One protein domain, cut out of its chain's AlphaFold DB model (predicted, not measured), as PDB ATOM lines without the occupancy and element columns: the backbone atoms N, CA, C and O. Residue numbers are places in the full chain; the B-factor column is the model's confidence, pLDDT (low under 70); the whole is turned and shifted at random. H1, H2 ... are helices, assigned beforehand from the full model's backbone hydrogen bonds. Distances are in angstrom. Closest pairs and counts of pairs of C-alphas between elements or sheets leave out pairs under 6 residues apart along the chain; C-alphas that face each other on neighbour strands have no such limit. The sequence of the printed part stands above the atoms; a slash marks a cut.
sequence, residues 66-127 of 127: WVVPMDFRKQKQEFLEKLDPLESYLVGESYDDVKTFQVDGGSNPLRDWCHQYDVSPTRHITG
ATOM      1  N   TRP A  66      -1.288 -10.661  11.644       83.12
ATOM      2  CA  TRP A  66      -0.717 -10.441  10.309       83.12
ATOM      3  C   TRP A  66      -1.626 -10.952   9.180       83.12
ATOM      4  O   TRP A  66      -1.312 -10.766   8.007       83.12
ATOM      5  N   VAL A  67      -2.764 -11.567   9.520       88.38
ATOM      6  CA  VAL A  67      -3.824 -11.925   8.577       88.38
ATOM      7  C   VAL A  67      -4.902 -10.849   8.638       88.38
ATOM      8  O   VAL A  67      -5.438 -10.549   9.702       88.38
ATOM      9  N   VAL A  68      -5.230 -10.264   7.487       87.94
ATOM     10  CA  VAL A  68      -6.277  -9.240   7.395       87.94
ATOM     11  C   VAL A  68      -7.651  -9.899   7.582       87.94
ATOM     12  O   VAL A  68      -7.938 -10.873   6.880       87.94
ATOM     13  N   PRO A  69      -8.519  -9.391   8.479       87.88
ATOM     14  CA  PRO A  69      -9.855  -9.945   8.655       87.88
ATOM     15  C   PRO A  69     -10.739  -9.664   7.433       87.88
ATOM     16  O   PRO A  69     -10.581  -8.656   6.733       87.88
ATOM     17  N   MET A  70     -11.684 -10.569   7.173       86.31
ATOM     18  CA  MET A  70     -12.617 -10.444   6.049       86.31
ATOM     19  C   MET A  70     -13.567  -9.256   6.257       86.31
ATOM     20  O   MET A  70     -13.626  -8.361   5.409       86.31
ATOM     21  N   ASP A  71     -14.191  -9.214   7.434       87.19
ATOM     22  CA  ASP A  71     -15.148  -8.196   7.866       87.19
ATOM     23  C   ASP A  71     -14.588  -7.371   9.035       87.19
ATOM     24  O   ASP A  71     -13.592  -7.744   9.652       87.19
ATOM     25  N   PHE A  72     -15.217  -6.227   9.332       86.19
ATOM     26  CA  PHE A  72     -14.866  -5.355  10.469       86.19
ATOM     27  C   PHE A  72     -13.384  -4.940  10.543       86.19
ATOM     28  O   PHE A  72     -12.816  -4.802  11.619       86.19
ATOM     29  N   ARG A  73     -12.748  -4.674   9.392       87.06
ATOM     30  CA  ARG A  73     -11.339  -4.218   9.329       87.06
ATOM     31  C   ARG A  73     -11.064  -2.916  10.082       87.06
ATOM     32  O   ARG A  73      -9.917  -2.630  10.399       87.06
ATOM     33  N   LYS A  74     -12.097  -2.099  10.268       90.06
ATOM     34  CA  LYS A  74     -12.084  -0.903  11.103       90.06
ATOM     35  C   LYS A  74     -13.313  -0.951  11.985       90.06
ATOM     36  O   LYS A  74     -14.420  -1.149  11.474       90.06
ATOM     37  N   GLN A  75     -13.113  -0.748  13.275       92.88
ATOM     38  CA  GLN A  75     -14.212  -0.663  14.215       92.88
ATOM     39  C   GLN A  75     -14.826   0.737  14.196       92.88
ATOM     40  O   GLN A  75     -14.191   1.724  13.818       92.88
ATOM     41  N   LYS A  76     -16.098   0.832  14.586       95.00
ATOM     42  CA  LYS A  76     -16.725   2.136  14.807       95.00
ATOM     43  C   LYS A  76     -16.205   2.732  16.111       95.00
ATOM     44  O   LYS A  76     -16.125   2.026  17.111       95.00
ATOM     45  N   GLN A  77     -15.964   4.040  16.125       95.19
ATOM     46  CA  GLN A  77     -15.446   4.731  17.309       95.19
ATOM     47  C   GLN A  77     -16.336   4.533  18.550       95.19
ATOM     48  O   GLN A  77     -15.837   4.189  19.613       95.19
ATOM     49  N   GLU A  78     -17.661   4.621  18.385       97.00
ATOM     50  CA  GLU A  78     -18.655   4.397  19.453       97.00
ATOM     51  C   GLU A  78     -18.594   2.995  20.094       97.00
ATOM     52  O   GLU A  78     -19.106   2.778  21.194       97.00
ATOM     53  N   PHE A  79     -18.041   2.016  19.374       96.00
ATOM     54  CA  PHE A  79     -17.822   0.668  19.883       96.00
ATOM     55  C   PHE A  79     -16.496   0.600  20.636       96.00
ATOM     56  O   PHE A  79     -16.487   0.120  21.764       96.00
ATOM     57  N   LEU A  80     -15.423   1.153  20.061       95.94
ATOM     58  CA  LEU A  80     -14.093   1.198  20.677       95.94
ATOM     59  C   LEU A  80     -14.082   1.912  22.030       95.94
ATOM     60  O   LEU A  80     -13.416   1.464  22.952       95.94
ATOM     61  N   GLU A  81     -14.869   2.977  22.185       96.75
ATOM     62  CA  GLU A  81     -14.996   3.728  23.446       96.75
ATOM     63  C   GLU A  81     -15.527   2.893  24.624       96.75
ATOM     64  O   GLU A  81     -15.451   3.331  25.772       96.75
ATOM     65  N   LYS A  82     -16.084   1.706  24.358       97.56
ATOM     66  CA  LYS A  82     -16.623   0.792  25.374       97.56
ATOM     67  C   LYS A  82     -15.654  -0.320  25.759       97.56
ATOM     68  O   LYS A  82     -15.972  -1.068  26.676       97.56
ATOM     69  N   LEU A  83     -14.553  -0.459  25.027       96.38
ATOM     70  CA  LEU A  83     -13.637  -1.581  25.153       96.38
ATOM     71  C   LEU A  83     -12.473  -1.227  26.068       96.38
ATOM     72  O   LEU A  83     -11.937  -0.117  26.026       96.38
ATOM     73  N   ASP A  84     -12.039  -2.199  26.859       93.50
ATOM     74  CA  ASP A  84     -10.759  -2.112  27.543       93.50
ATOM     75  C   ASP A  84      -9.579  -2.284  26.547       93.50
ATOM     76  O   ASP A  84      -9.782  -2.543  25.348       93.50
ATOM     77  N   PRO A  85      -8.318  -2.107  26.985       90.44
ATOM     78  CA  PRO A  85      -7.170  -2.237  26.090       90.44
ATOM     79  C   PRO A  85      -6.992  -3.636  25.476       90.44
ATOM     80  O   PRO A  85      -6.515  -3.748  24.345       90.44
ATOM     81  N   LEU A  86      -7.369  -4.704  26.188       91.38
ATOM     82  CA  LEU A  86      -7.296  -6.075  25.687       91.38
ATOM     83  C   LEU A  86      -8.398  -6.336  24.656       91.38
ATOM     84  O   LEU A  86      -8.133  -6.886  23.589       91.38
ATOM     85  N   GLU A  87      -9.623  -5.919  24.948       93.69
ATOM     86  CA  GLU A  87     -10.763  -6.027  24.044       93.69
ATOM     87  C   GLU A  87     -10.518  -5.234  22.754       93.69
ATOM     88  O   GLU A  87     -10.720  -5.765  21.660       93.69
ATOM     89  N   SER A  88      -9.988  -4.010  22.867       92.81
ATOM     90  CA  SER A  88      -9.577  -3.177  21.725       92.81
ATOM     91  C   SER A  88      -8.532  -3.884  20.859       92.81
ATOM     92  O   SER A  88      -8.633  -3.917  19.630       92.81
ATOM     93  N   TYR A  89      -7.547  -4.519  21.498       90.88
ATOM     94  CA  TYR A  89      -6.525  -5.299  20.808       90.88
ATOM     95  C   TYR A  89      -7.108  -6.509  20.063       90.88
ATOM     96  O   TYR A  89      -6.722  -6.781  18.923       90.88
ATOM     97  N   LEU A  90      -8.059  -7.224  20.676       91.44
ATOM     98  CA  LEU A  90      -8.720  -8.390  20.081       91.44
ATOM     99  C   LEU A  90      -9.573  -8.037  18.856       91.44
ATOM    100  O   LEU A  90      -9.710  -8.868  17.958       91.44
ATOM    101  N   VAL A  91     -10.107  -6.815  18.785       92.50
ATOM    102  CA  VAL A  91     -10.884  -6.334  17.626       92.50
ATOM    103  C   VAL A  91     -10.032  -5.650  16.551       92.50
ATOM    104  O   VAL A  91     -10.574  -5.160  15.556       92.50
ATOM    105  N   GLY A  92      -8.706  -5.676  16.711       89.56
ATOM    106  CA  GLY A  92      -7.737  -5.299  15.682       89.56
ATOM    107  C   GLY A  92      -7.084  -3.932  15.861       89.56
ATOM    108  O   GLY A  92      -6.242  -3.579  15.033       89.56
ATOM    109  N   GLU A  93      -7.405  -3.185  16.919       90.19
ATOM    110  CA  GLU A  93      -6.781  -1.884  17.154       90.19
ATOM    111  C   GLU A  93      -5.295  -2.017  17.519       90.19
ATOM    112  O   GLU A  93      -4.797  -3.048  17.997       90.19
ATOM    113  N   SER A  94      -4.544  -0.957  17.244       84.38
ATOM    114  CA  SER A  94      -3.151  -0.856  17.673       84.38
ATOM    115  C   SER A  94      -3.088  -0.650  19.184       84.38
ATOM    116  O   SER A  94      -3.828   0.162  19.725       84.38
ATOM    117  N   TYR A  95      -2.189  -1.372  19.852       83.19
ATOM    118  CA  TYR A  95      -1.936  -1.187  21.283       83.19
ATOM    119  C   TYR A  95      -0.902  -0.089  21.533       83.19
ATOM    120  O   TYR A  95      -1.167   0.845  22.278       83.19
ATOM    121  N   ASP A  96       0.220  -0.158  20.811       82.12
ATOM    122  CA  ASP A  96       1.288   0.837  20.858       82.12
ATOM    123  C   ASP A  96       1.518   1.466  19.480       82.12
ATOM    124  O   ASP A  96       1.415   0.797  18.445       82.12
ATOM    125  N   ASP A  97       1.902   2.744  19.478       79.31
ATOM    126  CA  ASP A  97       2.449   3.433  18.307       79.31
ATOM    127  C   ASP A  97       3.981   3.320  18.311       79.31
ATOM    128  O   ASP A  97       4.692   4.046  19.015       79.31
ATOM    129  N   VAL A  98       4.501   2.356  17.550       78.88
ATOM    130  CA  VAL A  98       5.930   2.025  17.519       78.88
ATOM    131  C   VAL A  98       6.587   2.603  16.270       78.88
ATOM    132  O   VAL A  98       6.253   2.266  15.138       78.88
ATOM    133  N   LYS A  99       7.573   3.484  16.472       81.69
ATOM    134  CA  LYS A  99       8.290   4.169  15.376       81.69
ATOM    135  C   LYS A  99       9.395   3.326  14.741       81.69
ATOM    136  O   LYS A  99       9.917   3.685  13.688       81.69
ATOM    137  N   THR A 100       9.788   2.238  15.394       85.06
ATOM    138  CA  THR A 100      10.868   1.349  14.964       85.06
ATOM    139  C   THR A 100      10.426  -0.101  15.077       85.06
ATOM    140  O   THR A 100       9.625  -0.441  15.944       85.06
ATOM    141  N   PHE A 101      10.977  -0.963  14.223       81.38
ATOM    142  CA  PHE A 101      10.718  -2.399  14.270       81.38
ATOM    143  C   PHE A 101      11.113  -2.997  15.628       81.38
ATOM    144  O   PHE A 101      12.222  -2.764  16.111       81.38
ATOM    145  N   GLN A 102      10.213  -3.784  16.216       81.81
ATOM    146  CA  GLN A 102      10.424  -4.483  17.481       81.81
ATOM    147  C   GLN A 102      10.528  -5.988  17.222       81.81
ATOM    148  O   GLN A 102       9.556  -6.641  16.844       81.81
ATOM    149  N   VAL A 103      11.732  -6.533  17.409       79.88
ATOM    150  CA  VAL A 103      12.055  -7.952  17.165       79.88
ATOM    151  C   VAL A 103      11.262  -8.923  18.042       79.88
ATOM    152  O   VAL A 103      11.074 -10.073  17.661       79.88
ATOM    153  N   ASP A 104      10.792  -8.472  19.202       75.75
ATOM    154  CA  ASP A 104      10.002  -9.251  20.159       75.75
ATOM    155  C   ASP A 104       8.485  -9.173  19.909       75.75
ATOM    156  O   ASP A 104       7.713  -9.796  20.638       75.75
ATOM    157  N   GLY A 105       8.061  -8.446  18.868       75.56
ATOM    158  CA  GLY A 105       6.654  -8.238  18.526       75.56
ATOM    159  C   GLY A 105       5.977  -7.091  19.281       75.56
ATOM    160  O   GLY A 105       4.794  -6.851  19.036       75.56
ATOM    161  N   GLY A 106       6.712  -6.374  20.138       81.12
ATOM    162  CA  GLY A 106       6.214  -5.219  20.877       81.12
ATOM    163  C   GLY A 106       5.286  -5.535  22.042       81.12
ATOM    164  O   GLY A 106       5.071  -6.695  22.407       81.12
ATOM    165  N   SER A 107       4.735  -4.479  22.644       82.56
ATOM    166  CA  SER A 107       3.806  -4.615  23.767       82.56
ATOM    167  C   SER A 107       2.511  -5.287  23.319       82.56
ATOM    168  O   SER A 107       1.982  -5.040  22.229       82.56
ATOM    169  N   ASN A 108       2.002  -6.173  24.169       85.00
ATOM    170  CA  ASN A 108       0.858  -7.007  23.852       85.00
ATOM    171  C   ASN A 108       0.015  -7.234  25.117       85.00
ATOM    172  O   ASN A 108       0.466  -7.972  25.997       85.00
ATOM    173  N   PRO A 109      -1.218  -6.700  25.191       89.44
ATOM    174  CA  PRO A 109      -2.057  -6.833  26.378       89.44
ATOM    175  C   PRO A 109      -2.472  -8.284  26.647       89.44
ATOM    176  O   PRO A 109      -2.779  -8.624  27.784       89.44
ATOM    177  N   LEU A 110      -2.431  -9.178  25.644       87.88
ATOM    178  CA  LEU A 110      -2.625 -10.616  25.876       87.88
ATOM    179  C   LEU A 110      -1.500 -11.214  26.714       87.88
ATOM    180  O   LEU A 110      -1.744 -12.136  27.483       87.88
ATOM    181  N   ARG A 111      -0.266 -10.718  26.565       84.94
ATOM    182  CA  ARG A 111       0.867 -11.201  27.356       84.94
ATOM    183  C   ARG A 111       0.664 -10.836  28.820       84.94
ATOM    184  O   ARG A 111       0.785 -11.706  29.676       84.94
ATOM    185  N   ASP A 112       0.294  -9.587  29.075       87.38
ATOM    186  CA  ASP A 112       0.024  -9.082  30.420       87.38
ATOM    187  C   ASP A 112      -1.159  -9.817  31.057       87.38
ATOM    188  O   ASP A 112      -1.068 -10.260  32.201       87.38
ATOM    189  N   TRP A 113      -2.227 -10.048  30.285       91.00
ATOM    190  CA  TRP A 113      -3.359 -10.870  30.706       91.00
ATOM    191  C   TRP A 113      -2.921 -12.300  31.058       91.00
ATOM    192  O   TRP A 113      -3.241 -12.798  32.132       91.00
ATOM    193  N   CYS A 114      -2.120 -12.952  30.210       90.25
ATOM    194  CA  CYS A 114      -1.598 -14.289  30.496       90.25
ATOM    195  C   CYS A 114      -0.800 -14.325  31.807       90.25
ATOM    196  O   CYS A 114      -1.008 -15.220  32.623       90.25
ATOM    197  N   HIS A 115       0.060 -13.332  32.050       88.88
ATOM    198  CA  HIS A 115       0.794 -13.212  33.311       88.88
ATOM    199  C   HIS A 115      -0.133 -13.004  34.516       88.88
ATOM    200  O   HIS A 115       0.085 -13.611  35.562       88.88
ATOM    201  N   GLN A 116      -1.169 -12.173  34.376       92.38
ATOM    202  CA  GLN A 116      -2.135 -11.898  35.440       92.38
ATOM    203  C   GLN A 116      -2.919 -13.151  35.862       92.38
ATOM    204  O   GLN A 116      -3.204 -13.316  37.048       92.38
ATOM    205  N   TYR A 117      -3.274 -14.011  34.908       92.62
ATOM    206  CA  TYR A 117      -4.117 -15.189  35.137       92.62
ATOM    207  C   TYR A 117      -3.339 -16.516  35.190       92.62
ATOM    208  O   TYR A 117      -3.959 -17.577  35.164       92.62
ATOM    209  N   ASP A 118      -2.004 -16.465  35.272       91.50
ATOM    210  CA  ASP A 118      -1.107 -17.635  35.283       91.50
ATOM    211  C   ASP A 118      -1.341 -18.596  34.096       91.50
ATOM    212  O   ASP A 118      -1.315 -19.822  34.205       91.50
ATOM    213  N   VAL A 119      -1.595 -18.016  32.920       90.00
ATOM    214  CA  VAL A 119      -1.744 -18.738  31.655       90.00
ATOM    215  C   VAL A 119      -0.419 -18.685  30.903       90.00
ATOM    216  O   VAL A 119       0.177 -17.622  30.741       90.00
ATOM    217  N   SER A 120       0.050 -19.827  30.391       83.88
ATOM    218  CA  SER A 120       1.272 -19.861  29.578       83.88
ATOM    219  C   SER A 120       1.131 -18.946  28.348       83.88
ATOM    220  O   SER A 120       0.249 -19.178  27.518       83.88
ATOM    221  N   PRO A 121       2.026 -17.956  28.153       73.38
ATOM    222  CA  PRO A 121       2.021 -17.110  26.957       73.38
ATOM    223  C   PRO A 121       2.594 -17.834  25.726       73.38
ATOM    224  O   PRO A 121       2.614 -17.283  24.625       73.38
ATOM    225  N   THR A 122       3.097 -19.058  25.903       64.44
ATOM    226  CA  THR A 122       3.819 -19.808  24.875       64.44
ATOM    227  C   THR A 122       2.902 -20.848  24.258       64.44
ATOM    228  O   THR A 122       2.226 -21.589  24.975       64.44
ATOM    229  N   ARG A 123       2.940 -20.982  22.928       57.97
ATOM    230  CA  ARG A 123       2.406 -22.176  22.270       57.97
ATOM    231  C   ARG A 123       3.087 -23.397  22.870       57.97
ATOM    232  O   ARG A 123       4.308 -23.508  22.786       57.97
ATOM    233  N   HIS A 124       2.310 -24.327  23.413       47.03
ATOM    234  CA  HIS A 124       2.806 -25.679  23.599       47.03
ATOM    235  C   HIS A 124       3.180 -26.212  22.212       47.03
ATOM    236  O   HIS A 124       2.313 -26.550  21.408       47.03
ATOM    237  N   ILE A 125       4.476 -26.235  21.905       43.50
ATOM    238  CA  ILE A 125       5.009 -27.109  20.867       43.50
ATOM    239  C   ILE A 125       4.998 -28.489  21.519       43.50
ATOM    240  O   ILE A 125       5.971 -28.903  22.141       43.50
ATOM    241  N   THR A 126       3.848 -29.158  21.497       38.44
ATOM    242  CA  THR A 126       3.827 -30.595  21.757       38.44
ATOM    243  C   THR A 126       4.492 -31.240  20.548       38.44
ATOM    244  O   THR A 126       3.913 -31.234  19.459       38.44
ATOM    245  N   GLY A 127       5.750 -31.645  20.730       38.22
ATOM    246  CA  GLY A 127       6.470 -32.506  19.793       38.22
ATOM    247  C   GLY A 127       5.889 -33.909  19.751       38.22
ATOM    248  O   GLY A 127       5.171 -34.280  20.708       38.22
TER     249      GLY A 127
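What this domain is: This is residues 66 to 127 of the 127 residues of an uncharacterized protein of marine metagenome (UniProt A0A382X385). Little regular structure: three short helices, H1, H2 and H3, follow each other in a loose row, and between H2 and H3 a long loop swings out, of which residues 99 to 105 stick out free. The printed part has 62 residues, 18 of them in the three named helices, with no named strand; the class is all helix. It is loose, with a radius of gyration of the C-alphas of 13.9 A and spans of 42 by 28 by 24 A.

Where its parts are: H1, residues 77 to 80, begins at C-alpha (-15.446, 4.731, 17.309) and is 5.1 A long. H2, residues 85 to 90, is 8.7 A long. H3, residues 109 to 116, is 10.4 A long and ends at C-alpha (-2.135, -11.898, 35.440).

How they stand to each other: H1 and H2 are close but not clearly touching; their closest C-alphas, of Leu 80 and Ser 88, are 6.4 A apart. H2 and H3 touch, closest at the C-alphas of Leu 86 and Pro 109, 5.3 A, at a steep tilt of 64 degrees, opposite ways. H1 and H3 are apart. In H2 and H3 every O i to N i+4 pair is within hydrogen-bond range; H1 is too short for one.

The domain as a whole: The farthest C-alphas, of Glu 78 and Gly 127, are 44.6 A apart. The printed part has no cut. The H2 to H3 link is long, 18 residues. Residues 122 to 127 have pLDDT under 70.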